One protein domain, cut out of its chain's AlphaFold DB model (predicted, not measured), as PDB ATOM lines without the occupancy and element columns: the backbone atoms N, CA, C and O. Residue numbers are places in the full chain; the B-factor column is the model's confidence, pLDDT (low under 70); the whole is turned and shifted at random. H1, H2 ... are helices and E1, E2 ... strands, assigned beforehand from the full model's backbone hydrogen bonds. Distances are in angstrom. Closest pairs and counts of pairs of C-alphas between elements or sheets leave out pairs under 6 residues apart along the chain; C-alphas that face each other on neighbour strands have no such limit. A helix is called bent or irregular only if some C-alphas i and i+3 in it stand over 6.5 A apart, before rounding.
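AT A GLANCE: This is residues 6 to 102 of the 111 residues of an uncharacterized protein of Ananas comosus var. bracteatus (UniProt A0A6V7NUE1). A small three-stranded antiparallel sheet, in the order E2 E1 E3, has the two helices on its E3 side, where H1 only grazes the sheet near E3 and H2 turns off from the end of H1 at a corner. From the end of E2 a wide loop swings out away from the helices, then comes back past the sheet to reach H1; it is part of residues 26 to 61, which hold no named element. The printed part has 97 residues, with three named strands and two named helices in the order E1 E2 H1 H2 E3. The class is mixed, helices and strands, though under half of the residues are in named elements. The whole is only just loose, close to compact, with a radius of gyration of the C-alphas of 15.5 A and spans of 43 by 35 by 29 A.

HOW THE PARTS SIT: In the sheet, E1, residues 6 to 10, is the inner strand, and E2, residues 20 to 25, and E3, residues 97 to 101, are the edge strands. E1 and E2 form a hairpin, antiparallel at 163 degrees, with N 8 and O 22 at 2.9 A and N 24 and O 6 at 2.8 A, within hydrogen-bond range. E1 and E3 are antiparallel at 155 degrees, with N 7 and O 99 at 2.9 A and N 9 and O 97 at 3.0 A, within hydrogen-bond range. H1, residues 62 to 77, is on the sheet but only grazes it, with its residues 65 to 73; the closest C-alphas of H1 and E3 are those of Ala 69 and Tyr 97, 7.0 A apart. H2, residues 82 to 90, is not on the sheet, and it is apart from E1 and E2. H1 and H2 are close but not clearly touching, with the C-alphas of Leu 76 and Ala 82 closest at 5.3 A. They run opposite ways at a steep tilt of 51 degrees. In H2 every O i to N i+4 pair is within hydrogen-bond range; in H1, 10 of 12 are.

IN THESE COORDINATES: E1 begins at C-alpha 6, (14.745, 44.473, -21.057), and is 13.1 A long from first to last C-alpha. E2 is 16.8 A long and E3 13.1 A, ending at C-alpha 101, (15.067, 49.631, -17.335). H1 runs 23.6 A from C-alpha 62, (18.827, 42.837, -7.186), and H2 runs 12.4 A. H1 is neither bent nor irregular, but only just: C-alphas 63 and 66 are 6.3 A apart.

THE WHOLE: The two C-alphas farthest apart are those of Ala 39 and Gly 78, at 44.7 A. The printed part has no cut. The link from E2 to H1, 36 residues, is long, and its C-alphas lie 9 to 24 A from the mean of all C-alphas. The link from H1 to H2 is tight; those from E1 to E2 and from H2 to E3 are short. The mean pLDDT of the printed part is 86.5, and residues 12 to 18, between E1 and E2, are under 70.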
ATOM      1  N   ILE A   6      15.545  45.511 -21.704       91.44
ATOM      2  CA  ILE A   6      14.745  44.473 -21.057       91.44
ATOM      3  C   ILE A   6      15.654  43.346 -20.582       91.44
ATOM      4  O   ILE A   6      16.446  42.833 -21.365       91.44
ATOM      5  N   THR A   7      15.470  42.916 -19.337       91.19
ATOM      6  CA  THR A   7      16.097  41.710 -18.789       91.19
ATOM      7  C   THR A   7      15.016  40.697 -18.437       91.19
ATOM      8  O   THR A   7      14.149  40.974 -17.607       91.19
ATOM      9  N   GLN A   8      15.052  39.526 -19.068       90.69
ATOM     10  CA  GLN A   8      14.237  38.382 -18.666       90.69
ATOM     11  C   GLN A   8      15.002  37.592 -17.610       90.69
ATOM     12  O   GLN A   8      16.174  37.267 -17.815       90.69
ATOM     13  N   VAL A   9      14.339  37.300 -16.492       88.19
ATOM     14  CA  VAL A   9      14.925  36.539 -15.389       88.19
ATOM     15  C   VAL A   9      14.306  35.151 -15.355       88.19
ATOM     16  O   VAL A   9      13.090  35.004 -15.201       88.19
ATOM     17  N   SER A  10      15.159  34.139 -15.475       85.69
ATOM     18  CA  SER A  10      14.798  32.729 -15.360       85.69
ATOM     19  C   SER A  10      15.415  32.156 -14.080       85.69
ATOM     20  O   SER A  10      16.646  32.162 -13.953       85.69
ATOM     21  N   PRO A  11      14.600  31.686 -13.117       74.31
ATOM     22  CA  PRO A  11      15.099  31.030 -11.914       74.31
ATOM     23  C   PRO A  11      15.861  29.750 -12.272       74.31
ATOM     24  O   PRO A  11      15.580  29.112 -13.282       74.31
ATOM     25  N   SER A  12      16.826  29.371 -11.438       69.50
ATOM     26  CA  SER A  12      17.544  28.099 -11.580       69.50
ATOM     27  C   SER A  12      16.655  26.912 -11.199       69.50
ATOM     28  O   SER A  12      16.082  26.913 -10.113       69.50
ATOM     29  N   ASP A  13      16.659  25.860 -12.021       59.69
ATOM     30  CA  ASP A  13      16.036  24.559 -11.716       59.69
ATOM     31  C   ASP A  13      17.032  23.532 -11.116       59.69
ATOM     32  O   ASP A  13      16.683  22.370 -10.907       59.69
ATOM     33  N   GLY A  14      18.294  23.917 -10.857       56.44
ATOM     34  CA  GLY A  14      19.376  22.988 -10.478       56.44
ATOM     35  C   GLY A  14      20.126  23.302  -9.169       56.44
ATOM     36  O   GLY A  14      20.077  24.432  -8.678       56.44
ATOM     37  N   PRO A  15      20.897  22.328  -8.630       55.66
ATOM     38  CA  PRO A  15      21.551  22.384  -7.310       55.66
ATOM     39  C   PRO A  15      22.684  23.416  -7.187       55.66
ATOM     40  O   PRO A  15      23.190  23.641  -6.092       55.66
ATOM     41  N   PHE A  16      23.088  24.038  -8.298       59.97
ATOM     42  CA  PHE A  16      24.144  25.055  -8.343       59.97
ATOM     43  C   PHE A  16      23.606  26.498  -8.376       59.97
ATOM     44  O   PHE A  16      24.401  27.430  -8.441       59.97
ATOM     45  N   CYS A  17      22.278  26.683  -8.315       57.97
ATOM     46  CA  CYS A  17      21.591  27.968  -8.119       57.97
ATOM     47  C   CYS A  17      22.088  29.139  -8.994       57.97
ATOM     48  O   CYS A  17      22.199  30.264  -8.512       57.97
ATOM     49  N   ALA A  18      22.374  28.907 -10.278       64.81
ATOM     50  CA  ALA A  18      22.711  29.985 -11.206       64.81
ATOM     51  C   ALA A  18      21.459  30.411 -11.987       64.81
ATOM     52  O   ALA A  18      21.009  29.697 -12.882       64.81
ATOM     53  N   SER A  19      20.881  31.561 -11.636       74.75
ATOM     54  CA  SER A  19      19.816  32.183 -12.435       74.75
ATOM     55  C   SER A  19      20.339  32.544 -13.826       74.75
ATOM     56  O   SER A  19      21.489  32.964 -13.975       74.75
ATOM     57  N   SER A  20      19.490  32.404 -14.844       83.38
ATOM     58  CA  SER A  20      19.812  32.826 -16.208       83.38
ATOM     59  C   SER A  20      19.175  34.181 -16.506       83.38
ATOM     60  O   SER A  20      18.026  34.438 -16.137       83.38
ATOM     61  N   PHE A  21      19.934  35.043 -17.184       87.62
ATOM     62  CA  PHE A  21      19.525  36.398 -17.535       87.62
ATOM     63  C   PHE A  21      19.675  36.609 -19.037       87.62
ATOM     64  O   PHE A  21      20.769  36.469 -19.587       87.62
ATOM     65  N   ILE A  22      18.582  36.989 -19.700       90.00
ATOM     66  CA  ILE A  22      18.598  37.387 -21.111       90.00
ATOM     67  C   ILE A  22      18.390  38.894 -21.175       90.00
ATOM     68  O   ILE A  22      17.323  39.384 -20.804       90.00
ATOM     69  N   VAL A  23      19.405  39.616 -21.649       91.06
ATOM     70  CA  VAL A  23      19.348  41.066 -21.857       91.06
ATOM     71  C   VAL A  23      19.057  41.351 -23.326       91.06
ATOM     72  O   VAL A  23      19.827  40.973 -24.208       91.06
ATOM     73  N   SER A  24      17.961  42.058 -23.578       91.56
ATOM     74  CA  SER A  24      17.460  42.354 -24.917       91.56
ATOM     75  C   SER A  24      17.356  43.860 -25.145       91.56
ATOM     76  O   SER A  24      16.794  44.609 -24.340       91.56
ATOM     77  N   PHE A  25      17.860  44.299 -26.299       90.94
ATOM     78  CA  PHE A  25      17.722  45.665 -26.799       90.94
ATOM     79  C   PHE A  25      16.672  45.710 -27.901       90.94
ATOM     80  O   PHE A  25      16.654  44.868 -28.800       90.94
ATOM     81  N   TYR A  26      15.817  46.731 -27.878       90.94
ATOM     82  CA  TYR A  26      14.841  46.913 -28.943       90.94
ATOM     83  C   TYR A  26      15.527  47.360 -30.241       90.94
ATOM     84  O   TYR A  26      16.105  48.447 -30.307       90.94
ATOM     85  N   VAL A  27      15.428  46.554 -31.298       91.69
ATOM     86  CA  VAL A  27      15.933  46.921 -32.628       91.69
ATOM     87  C   VAL A  27      15.038  48.022 -33.220       91.69
ATOM     88  O   VAL A  27      13.830  47.806 -33.351       91.69
ATOM     89  N   PRO A  28      15.576  49.199 -33.609       91.44
ATOM     90  CA  PRO A  28      14.787  50.265 -34.227       91.44
ATOM     91  C   PRO A  28      14.016  49.784 -35.461       91.44
ATOM     92  O   PRO A  28      14.547  49.013 -36.255       91.44
ATOM     93  N   LYS A  29      12.800  50.301 -35.685       90.69
ATOM     94  CA  LYS A  29      11.904  49.847 -36.769       90.69
ATOM     95  C   LYS A  29      12.562  49.812 -38.154       90.69
ATOM     96  O   LYS A  29      12.355  48.866 -38.901       90.69
ATOM     97  N   LYS A  30      13.404  50.801 -38.472       92.94
ATOM     98  CA  LYS A  30      14.154  50.871 -39.741       92.94
ATOM     99  C   LYS A  30      15.155  49.716 -39.940       92.94
ATOM    100  O   LYS A  30      15.510  49.423 -41.070       92.94
ATOM    101  N   ASN A  31      15.600  49.083 -38.854       91.56
ATOM    102  CA  ASN A  31      16.551  47.969 -38.837       91.56
ATOM    103  C   ASN A  31      15.868  46.609 -38.602       91.56
ATOM    104  O   ASN A  31      16.534  45.588 -38.676       91.56
ATOM    105  N   GLN A  32      14.567  46.562 -38.296       92.75
ATOM    106  CA  GLN A  32      13.857  45.299 -38.045       92.75
ATOM    107  C   GLN A  32      13.722  44.371 -39.264       92.75
ATOM    108  O   GLN A  32      13.707  43.161 -39.040       92.75
ATOM    109  N   PRO A  33      13.614  44.866 -40.519       93.94
ATOM    110  CA  PRO A  33      13.578  43.985 -41.687       93.94
ATOM    111  C   PRO A  33      14.851  43.148 -41.854       93.94
ATOM    112  O   PRO A  33      14.759  41.994 -42.257       93.94
ATOM    113  N   ASP A  34      16.007  43.724 -41.513       93.56
ATOM    114  CA  ASP A  34      17.320  43.080 -41.595       93.56
ATOM    115  C   ASP A  34      18.236  43.594 -40.463       93.56
ATOM    116  O   ASP A  34      18.957  44.587 -40.629       93.56
ATOM    117  N   PRO A  35      18.140  43.007 -39.251       92.00
ATOM    118  CA  PRO A  35      18.974  43.415 -38.129       92.00
ATOM    119  C   PRO A  35      20.446  43.064 -38.395       92.00
ATOM    120  O   PRO A  35      20.733  41.936 -38.794       92.00
ATOM    121  N   PRO A  36      21.394  43.980 -38.126       89.31
ATOM    122  CA  PRO A  36      22.805  43.714 -38.374       89.31
ATOM    123  C   PRO A  36      23.305  42.544 -37.506       89.31
ATOM    124  O   PRO A  36      22.969  42.483 -36.319       89.31
ATOM    125  N   PRO A  37      24.126  41.629 -38.056       90.94
ATOM    126  CA  PRO A  37      24.708  40.541 -37.283       90.94
ATOM    127  C   PRO A  37      25.767  41.073 -36.311       90.94
ATOM    128  O   PRO A  37      26.482  42.032 -36.604       90.94
ATOM    129  N   ALA A  38      25.907  40.414 -35.162       89.62
ATOM    130  CA  ALA A  38      26.944  40.718 -34.186       89.62
ATOM    131  C   ALA A  38      27.390  39.438 -33.470       89.62
ATOM    132  O   ALA A  38      26.571  38.589 -33.121       89.62
ATOM    133  N   ALA A  39      28.699  39.291 -33.260       92.50
ATOM    134  CA  ALA A  39      29.254  38.127 -32.579       92.50
ATOM    135  C   ALA A  39      28.749  38.056 -31.129       92.50
ATOM    136  O   ALA A  39      28.753  39.057 -30.416       92.50
ATOM    137  N   GLY A  40      28.303  36.873 -30.701       88.44
ATOM    138  CA  GLY A  40      27.758  36.659 -29.355       88.44
ATOM    139  C   GLY A  40      26.345  37.213 -29.131       88.44
ATOM    140  O   GLY A  40      25.817  37.068 -28.034       88.44
ATOM    141  N   LEU A  41      25.711  37.803 -30.151       91.25
ATOM    142  CA  LEU A  41      24.326  38.268 -30.104       91.25
ATOM    143  C   LEU A  41      23.459  37.475 -31.080       91.25
ATOM    144  O   LEU A  41      23.915  37.010 -32.124       91.25
ATOM    145  N   HIS A  42      22.182  37.340 -30.743       91.19
ATOM    146  CA  HIS A  42      21.196  36.685 -31.589       91.19
ATOM    147  C   HIS A  42      19.952  37.560 -31.722       91.19
ATOM    148  O   HIS A  42      19.589  38.310 -30.816       91.19
ATOM    149  N   VAL A  43      19.284  37.463 -32.871       91.94
ATOM    150  CA  VAL A  43      18.022  38.169 -33.103       91.94
ATOM    151  C   VAL A  43      16.896  37.403 -32.416       91.94
ATOM    152  O   VAL A  43      16.564  36.287 -32.814       91.94
ATOM    153  N   GLN A  44      16.273  38.020 -31.416       89.00
ATOM    154  CA  GLN A  44      15.086  37.486 -30.755       89.00
ATOM    155  C   GLN A  44      13.826  38.087 -31.394       89.00
ATOM    156  O   GLN A  44      13.609  39.298 -31.355       89.00
ATOM    157  N   LYS A  45      12.972  37.245 -31.989       88.94
ATOM    158  CA  LYS A  45      11.660  37.674 -32.496       88.94
ATOM    159  C   LYS A  45      10.606  37.459 -31.415       88.94
ATOM    160  O   LYS A  45      10.249  36.325 -31.109       88.94
ATOM    161  N   SER A  46      10.084  38.551 -30.870       81.94
ATOM    162  CA  SER A  46       8.997  38.515 -29.889       81.94
ATOM    163  C   SER A  46       7.663  38.766 -30.586       81.94
ATOM    164  O   SER A  46       7.451  39.830 -31.164       81.94
ATOM    165  N   GLY A  47       6.767  37.778 -30.546       85.19
ATOM    166  CA  GLY A  47       5.372  37.954 -30.957       85.19
ATOM    167  C   GLY A  47       4.569  38.793 -29.952       85.19
ATOM    168  O   GLY A  47       5.115  39.219 -28.931       85.19
ATOM    169  N   PRO A  48       3.268  39.018 -30.205       86.06
ATOM    170  CA  PRO A  48       2.381  39.661 -29.241       86.06
ATOM    171  C   PRO A  48       2.393  38.918 -27.901       86.06
ATOM    172  O   PRO A  48       2.265  37.694 -27.864       86.06
ATOM    173  N   ARG A  49       2.540  39.657 -26.799       85.56
ATOM    174  CA  ARG A  49       2.537  39.118 -25.433       85.56
ATOM    175  C   ARG A  49       1.658  39.987 -24.545       85.56
ATOM    176  O   ARG A  49       1.686  41.211 -24.659       85.56
ATOM    177  N   LEU A  50       0.895  39.354 -23.657       87.62
ATOM    178  CA  LEU A  50       0.186  40.049 -22.587       87.62
ATOM    179  C   LEU A  50       1.129  40.176 -21.392       87.62
ATOM    180  O   LEU A  50       1.647  39.173 -20.909       87.62
ATOM    181  N   VAL A  51       1.335  41.400 -20.916       90.19
ATOM    182  CA  VAL A  51       2.164  41.678 -19.742       90.19
ATOM    183  C   VAL A  51       1.427  42.616 -18.800       90.19
ATOM    184  O   VAL A  51       0.702  43.510 -19.234       90.19
ATOM    185  N   ALA A  52       1.628  42.413 -17.504       92.56
ATOM    186  CA  ALA A  52       1.252  43.372 -16.482       92.56
ATOM    187  C   ALA A  52       2.504  44.132 -16.048       92.56
ATOM    188  O   ALA A  52       3.571  43.536 -15.908       92.56
ATOM    189  N   VAL A  53       2.380  45.442 -15.856       93.75
ATOM    190  CA  VAL A  53       3.520  46.315 -15.565       93.75
ATOM    191  C   VAL A  53       3.274  47.028 -14.247       93.75
ATOM    192  O   VAL A  53       2.222  47.634 -14.050       93.75
ATOM    193  N   ARG A  54       4.275  46.984 -13.370       92.62
ATOM    194  CA  ARG A  54       4.358  47.812 -12.172       92.62
ATOM    195  C   ARG A  54       5.544  48.755 -12.324       92.62
ATOM    196  O   ARG A  54       6.660  48.307 -12.555       92.62
ATOM    197  N   GLN A  55       5.277  50.053 -12.239       92.00
ATOM    198  CA  GLN A  55       6.312  51.081 -12.240       92.00
ATOM    199  C   GLN A  55       6.705  51.391 -10.798       92.00
ATOM    200  O   GLN A  55       5.838  51.469  -9.928       92.00
ATOM    201  N   PHE A  56       7.996  51.582 -10.564       88.94
ATOM    202  CA  PHE A  56       8.556  51.972  -9.276       88.94
ATOM    203  C   PHE A  56       9.712  52.953  -9.508       88.94
ATOM    204  O   PHE A  56      10.285  53.008 -10.599       88.94
ATOM    205  N   GLY A  57       9.984  53.795  -8.511       85.81
ATOM    206  CA  GLY A  57      11.060  54.786  -8.566       85.81
ATOM    207  C   GLY A  57      12.410  54.213  -8.133       85.81
ATOM    208  O   GLY A  57      12.492  53.092  -7.644       85.81
ATOM    209  N   GLY A  58      13.465  55.017  -8.265       82.75
ATOM    210  CA  GLY A  58      14.823  54.623  -7.881       82.75
ATOM    211  C   GLY A  58      15.586  53.875  -8.980       82.75
ATOM    212  O   GLY A  58      15.163  53.805 -10.136       82.75
ATOM    213  N   PHE A  59      16.763  53.368  -8.622       77.81
ATOM    214  CA  PHE A  59      17.557  52.497  -9.484       77.81
ATOM    215  C   PHE A  59      17.266  51.042  -9.145       77.81
ATOM    216  O   PHE A  59      17.039  50.701  -7.988       77.81
ATOM    217  N   VAL A  60      17.281  50.192 -10.166       77.00
ATOM    218  CA  VAL A  60      17.106  48.755  -9.979       77.00
ATOM    219  C   VAL A  60      18.315  48.183  -9.237       77.00
ATOM    220  O   VAL A  60      19.436  48.294  -9.734       77.00
ATOM    221  N   ALA A  61      18.067  47.547  -8.093       76.75
ATOM    222  CA  ALA A  61      19.007  46.687  -7.380       76.75
ATOM    223  C   ALA A  61      18.421  45.268  -7.268       76.75
ATOM    224  O   ALA A  61      17.199  45.104  -7.250       76.75
ATOM    225  N   ASP A  62      19.272  44.243  -7.188       73.75
ATOM    226  CA  ASP A  62      18.827  42.837  -7.186       73.75
ATOM    227  C   ASP A  62      17.851  42.530  -6.038       73.75
ATOM    228  O   ASP A  62      16.864  41.818  -6.224       73.75
ATOM    229  N   GLU A  63      18.084  43.129  -4.869       73.62
ATOM    230  CA  GLU A  63      17.249  42.984  -3.673       73.62
ATOM    231  C   GLU A  63      15.841  43.587  -3.833       73.62
ATOM    232  O   GLU A  63      14.861  42.973  -3.416       73.62
ATOM    233  N   SER A  64      15.702  44.726  -4.524       77.88
ATOM    234  CA  SER A  64      14.401  45.387  -4.708       77.88
ATOM    235  C   SER A  64      13.536  44.718  -5.784       77.88
ATOM    236  O   SER A  64      12.315  44.859  -5.789       77.88
ATOM    237  N   LEU A  65      14.148  43.993  -6.728       84.06
ATOM    238  CA  LEU A  65      13.426  43.378  -7.847       84.06
ATOM    239  C   LEU A  65      12.441  42.299  -7.400       84.06
ATOM    240  O   LEU A  65      11.324  42.236  -7.918       84.06
ATOM    241  N   GLY A  66      12.848  41.461  -6.445       84.00
ATOM    242  CA  GLY A  66      11.993  40.404  -5.910       84.00
ATOM    243  C   GLY A  66      10.750  40.966  -5.221       84.00
ATOM    244  O   GLY A  66       9.644  40.467  -5.436       84.00
ATOM    245  N   GLU A  67      10.917  42.042  -4.449       89.50
ATOM    246  CA  GLU A  67       9.826  42.713  -3.738       89.50
ATOM    247  C   GLU A  67       8.815  43.336  -4.705       89.50
ATOM    248  O   GLU A  67       7.610  43.105  -4.583       89.50
ATOM    249  N   GLU A  68       9.288  44.061  -5.723       92.44
ATOM    250  CA  GLU A  68       8.411  44.691  -6.712       92.44
ATOM    251  C   GLU A  68       7.698  43.654  -7.598       92.44
ATOM    252  O   GLU A  68       6.515  43.814  -7.926       92.44
ATOM    253  N   ALA A  69       8.370  42.547  -7.937       89.94
ATOM    254  CA  ALA A  69       7.758  41.425  -8.647       89.94
ATOM    255  C   ALA A  69       6.659  40.747  -7.808       89.94
ATOM    256  O   ALA A  69       5.566  40.472  -8.320       89.94
ATOM    257  N   ALA A  70       6.904  40.526  -6.513       90.38
ATOM    258  CA  ALA A  70       5.910  39.984  -5.590       90.38
ATOM    259  C   ALA A  70       4.715  40.936  -5.419       90.38
ATOM    260  O   ALA A  70       3.562  40.503  -5.489       90.38
ATOM    261  N   ALA A  71       4.967  42.241  -5.280       93.25
ATOM    262  CA  ALA A  71       3.927  43.259  -5.170       93.25
ATOM    263  C   ALA A  71       3.032  43.320  -6.423       93.25
ATOM    264  O   ALA A  71       1.804  43.432  -6.309       93.25
ATOM    265  N   LEU A  72       3.616  43.199  -7.623       93.88
ATOM    266  CA  LEU A  72       2.854  43.071  -8.866       93.88
ATOM    267  C   LEU A  72       1.991  41.801  -8.863       93.88
ATOM    268  O   LEU A  72       0.808  41.869  -9.198       93.88
ATOM    269  N   ASN A  73       2.548  40.661  -8.453       91.31
ATOM    270  CA  ASN A  73       1.808  39.402  -8.419       91.31
ATOM    271  C   ASN A  73       0.602  39.464  -7.464       91.31
ATOM    272  O   ASN A  73      -0.507  39.089  -7.846       91.31
ATOM    273  N   THR A  74       0.782  40.021  -6.265       94.12
ATOM    274  CA  THR A  74      -0.311  40.246  -5.306       94.12
ATOM    275  C   THR A  74      -1.379  41.184  -5.871       94.12
ATOM    276  O   THR A  74      -2.572  40.910  -5.746       94.12
ATOM    277  N   SER A  75      -0.969  42.257  -6.557       93.31
ATOM    278  CA  SER A  75      -1.902  43.194  -7.200       93.31
ATOM    279  C   SER A  75      -2.748  42.517  -8.288       93.31
ATOM    280  O   SER A  75      -3.917  42.856  -8.471       93.31
ATOM    281  N   LEU A  76      -2.177  41.544  -9.004       93.06
ATOM    282  CA  LEU A  76      -2.875  40.803 -10.053       93.06
ATOM    283  C   LEU A  76      -3.856  39.774  -9.502       93.06
ATOM    284  O   LEU A  76      -4.953  39.665 -10.052       93.06
ATOM    285  N   ALA A  77      -3.486  39.060  -8.437       91.31
ATOM    286  CA  ALA A  77      -4.301  37.998  -7.847       91.31
ATOM    287  C   ALA A  77      -5.690  38.491  -7.399       91.31
ATOM    288  O   ALA A  77      -6.674  37.769  -7.533       91.31
ATOM    289  N   GLY A  78      -5.791  39.739  -6.926       88.19
ATOM    290  CA  GLY A  78      -7.062  40.366  -6.538       88.19
ATOM    291  C   GLY A  78      -7.828  41.050  -7.677       88.19
ATOM    292  O   GLY A  78      -8.844  41.696  -7.430       88.19
ATOM    293  N   SER A  79      -7.341  40.974  -8.918       93.38
ATOM    294  CA  SER A  79      -7.884  41.735 -10.046       93.38
ATOM    295  C   SER A  79      -8.706  40.871 -11.005       93.38
ATOM    296  O   SER A  79      -8.511  39.663 -11.121       93.38
ATOM    297  N   LYS A  80      -9.541  41.520 -11.827       95.69
ATOM    298  CA  LYS A  80     -10.239  40.866 -12.953       95.69
ATOM    299  C   LYS A  80      -9.303  40.246 -14.006       95.69
ATOM    300  O   LYS A  80      -9.773  39.553 -14.903       95.69
ATOM    301  N   TRP A  81      -8.000  40.528 -13.932       93.50
ATOM    302  CA  TRP A  81      -6.987  40.052 -14.872       93.50
ATOM    303  C   TRP A  81      -6.233  38.815 -14.384       93.50
ATOM    304  O   TRP A  81      -5.430  38.293 -15.155       93.50
ATOM    305  N   ALA A  82      -6.496  38.320 -13.167       92.69
ATOM    306  CA  ALA A  82      -5.782  37.186 -12.572       92.69
ATOM    307  C   ALA A  82      -5.672  35.992 -13.539       92.69
ATOM    308  O   ALA A  82      -4.576  35.587 -13.917       92.69
ATOM    309  N   SER A  83      -6.804  35.526 -14.079       92.94
ATOM    310  CA  SER A  83      -6.819  34.384 -15.003       92.94
ATOM    311  C   SER A  83      -6.089  34.647 -16.325       92.94
ATOM    312  O   SER A  83      -5.575  33.716 -16.942       92.94
ATOM    313  N   ALA A  84      -6.063  35.894 -16.802       91.50
ATOM    314  CA  ALA A  84      -5.336  36.254 -18.018       91.50
ATOM    315  C   ALA A  84      -3.821  36.298 -17.764       91.50
ATOM    316  O   ALA A  84      -3.050  35.835 -18.603       91.50
ATOM    317  N   ALA A  85      -3.406  36.799 -16.597       89.50
ATOM    318  CA  ALA A  85      -2.015  36.799 -16.162       89.50
ATOM    319  C   ALA A  85      -1.482  35.371 -15.967       89.50
ATOM    320  O   ALA A  85      -0.385  35.064 -16.432       89.50
ATOM    321  N   ASP A  86      -2.275  34.476 -15.375       89.69
ATOM    322  CA  ASP A  86      -1.893  33.070 -15.205       89.69
ATOM    323  C   ASP A  86      -1.715  32.359 -16.549       89.69
ATOM    324  O   ASP A  86      -0.707  31.688 -16.765       89.69
ATOM    325  N   LYS A  87      -2.641  32.571 -17.495       91.38
ATOM    326  CA  LYS A  87      -2.507  32.053 -18.866       91.38
ATOM    327  C   LYS A  87      -1.258  32.592 -19.563       91.38
ATOM    328  O   LYS A  87      -0.565  31.834 -20.234       91.38
ATOM    329  N   ALA A  88      -0.963  33.883 -19.407       88.50
ATOM    330  CA  ALA A  88       0.227  34.489 -19.993       88.50
ATOM    331  C   ALA A  88       1.519  33.889 -19.415       88.50
ATOM    332  O   ALA A  88       2.440  33.597 -20.172       88.50
ATOM    333  N   ARG A  89       1.568  33.635 -18.100       86.44
ATOM    334  CA  ARG A  89       2.715  33.001 -17.435       86.44
ATOM    335  C   ARG A  89       2.912  31.549 -17.870       86.44
ATOM    336  O   ARG A  89       4.033  31.132 -18.121       86.44
ATOM    337  N   GLN A  90       1.829  30.789 -18.023       88.06
ATOM    338  CA  GLN A  90       1.893  29.409 -18.519       88.06
ATOM    339  C   GLN A  90       2.388  29.312 -19.968       88.06
ATOM    340  O   GLN A  90       2.939  28.284 -20.353       88.06
ATOM    341  N   ALA A  91       2.207  30.366 -20.770       88.06
ATOM    342  CA  ALA A  91       2.710  30.421 -22.140       88.06
ATOM    343  C   ALA A  91       4.230  30.680 -22.229       88.06
ATOM    344  O   ALA A  91       4.815  30.450 -23.286       88.06
ATOM    345  N   ASP A  92       4.867  31.142 -21.147       84.44
ATOM    346  CA  ASP A  92       6.316  31.380 -21.051       84.44
ATOM    347  C   ASP A  92       6.834  30.951 -19.659       84.44
ATOM    348  O   ASP A  92       7.228  31.791 -18.848       84.44
ATOM    349  N   PRO A  93       6.800  29.641 -19.343       83.50
ATOM    350  CA  PRO A  93       7.074  29.142 -17.994       83.50
ATOM    351  C   PRO A  93       8.545  29.291 -17.581       83.50
ATOM    352  O   PRO A  93       8.850  29.248 -16.394       83.50
ATOM    353  N   ALA A  94       9.451  29.474 -18.546       83.75
ATOM    354  CA  ALA A  94      10.871  29.687 -18.285       83.75
ATOM    355  C   ALA A  94      11.166  31.106 -17.771       83.75
ATOM    356  O   ALA A  94      12.203  31.332 -17.148       83.75
ATOM    357  N   THR A  95      10.283  32.074 -18.025       85.62
ATOM    358  CA  THR A  95      10.459  33.462 -17.594       85.62
ATOM    359  C   THR A  95       9.685  33.702 -16.299       85.62
ATOM    360  O   THR A  95       8.456  33.709 -16.300       85.62
ATOM    361  N   ALA A  96      10.377  33.972 -15.189       85.62
ATOM    362  CA  ALA A  96       9.696  34.319 -13.940       85.62
ATOM    363  C   ALA A  96       9.135  35.742 -13.975       85.62
ATOM    364  O   ALA A  96       7.970  35.972 -13.643       85.62
ATOM    365  N   TYR A  97       9.965  36.701 -14.380       88.94
ATOM    366  CA  TYR A  97       9.573  38.095 -14.549       88.94
ATOM    367  C   TYR A  97      10.497  38.815 -15.533       88.94
ATOM    368  O   TYR A  97      11.555  38.320 -15.929       88.94
ATOM    369  N   ILE A  98      10.053  39.999 -15.949       91.56
ATOM    370  CA  ILE A  98      10.744  40.859 -16.903       91.56
ATOM    371  C   ILE A  98      11.002  42.202 -16.227       91.56
ATOM    372  O   ILE A  98      10.080  42.813 -15.688       91.56
ATOM    373  N   VAL A  99      12.242  42.672 -16.298       91.94
ATOM    374  CA  VAL A  99      12.645  43.998 -15.825       91.94
ATOM    375  C   VAL A  99      12.839  44.905 -17.034       91.94
ATOM    376  O   VAL A  99      13.591  44.562 -17.941       91.94
ATOM    377  N   ALA A 100      12.171  46.058 -17.055       91.81
ATOM    378  CA  ALA A 100      12.322  47.067 -18.102       91.81
ATOM    379  C   ALA A 100      12.991  48.317 -17.518       91.81
ATOM    380  O   ALA A 100      12.371  49.059 -16.757       91.81
ATOM    381  N   GLN A 101      14.255  48.542 -17.869       88.31
ATOM    382  CA  GLN A 101      15.067  49.631 -17.335       88.31
ATOM    383  C   GLN A 101      15.126  50.798 -18.330       88.31
ATOM    384  O   GLN A 101      15.476  50.625 -19.500       88.31
ATOM    385  N   TYR A 102      14.767  51.995 -17.859       85.38
ATOM    386  CA  TYR A 102      14.765  53.232 -18.657       85.38
ATOM    387  C   TYR A 102      15.900  54.195 -18.284       85.38
ATOM    388  O   TYR A 102      16.302  55.010 -19.106       85.38
TER     389      TYR A 102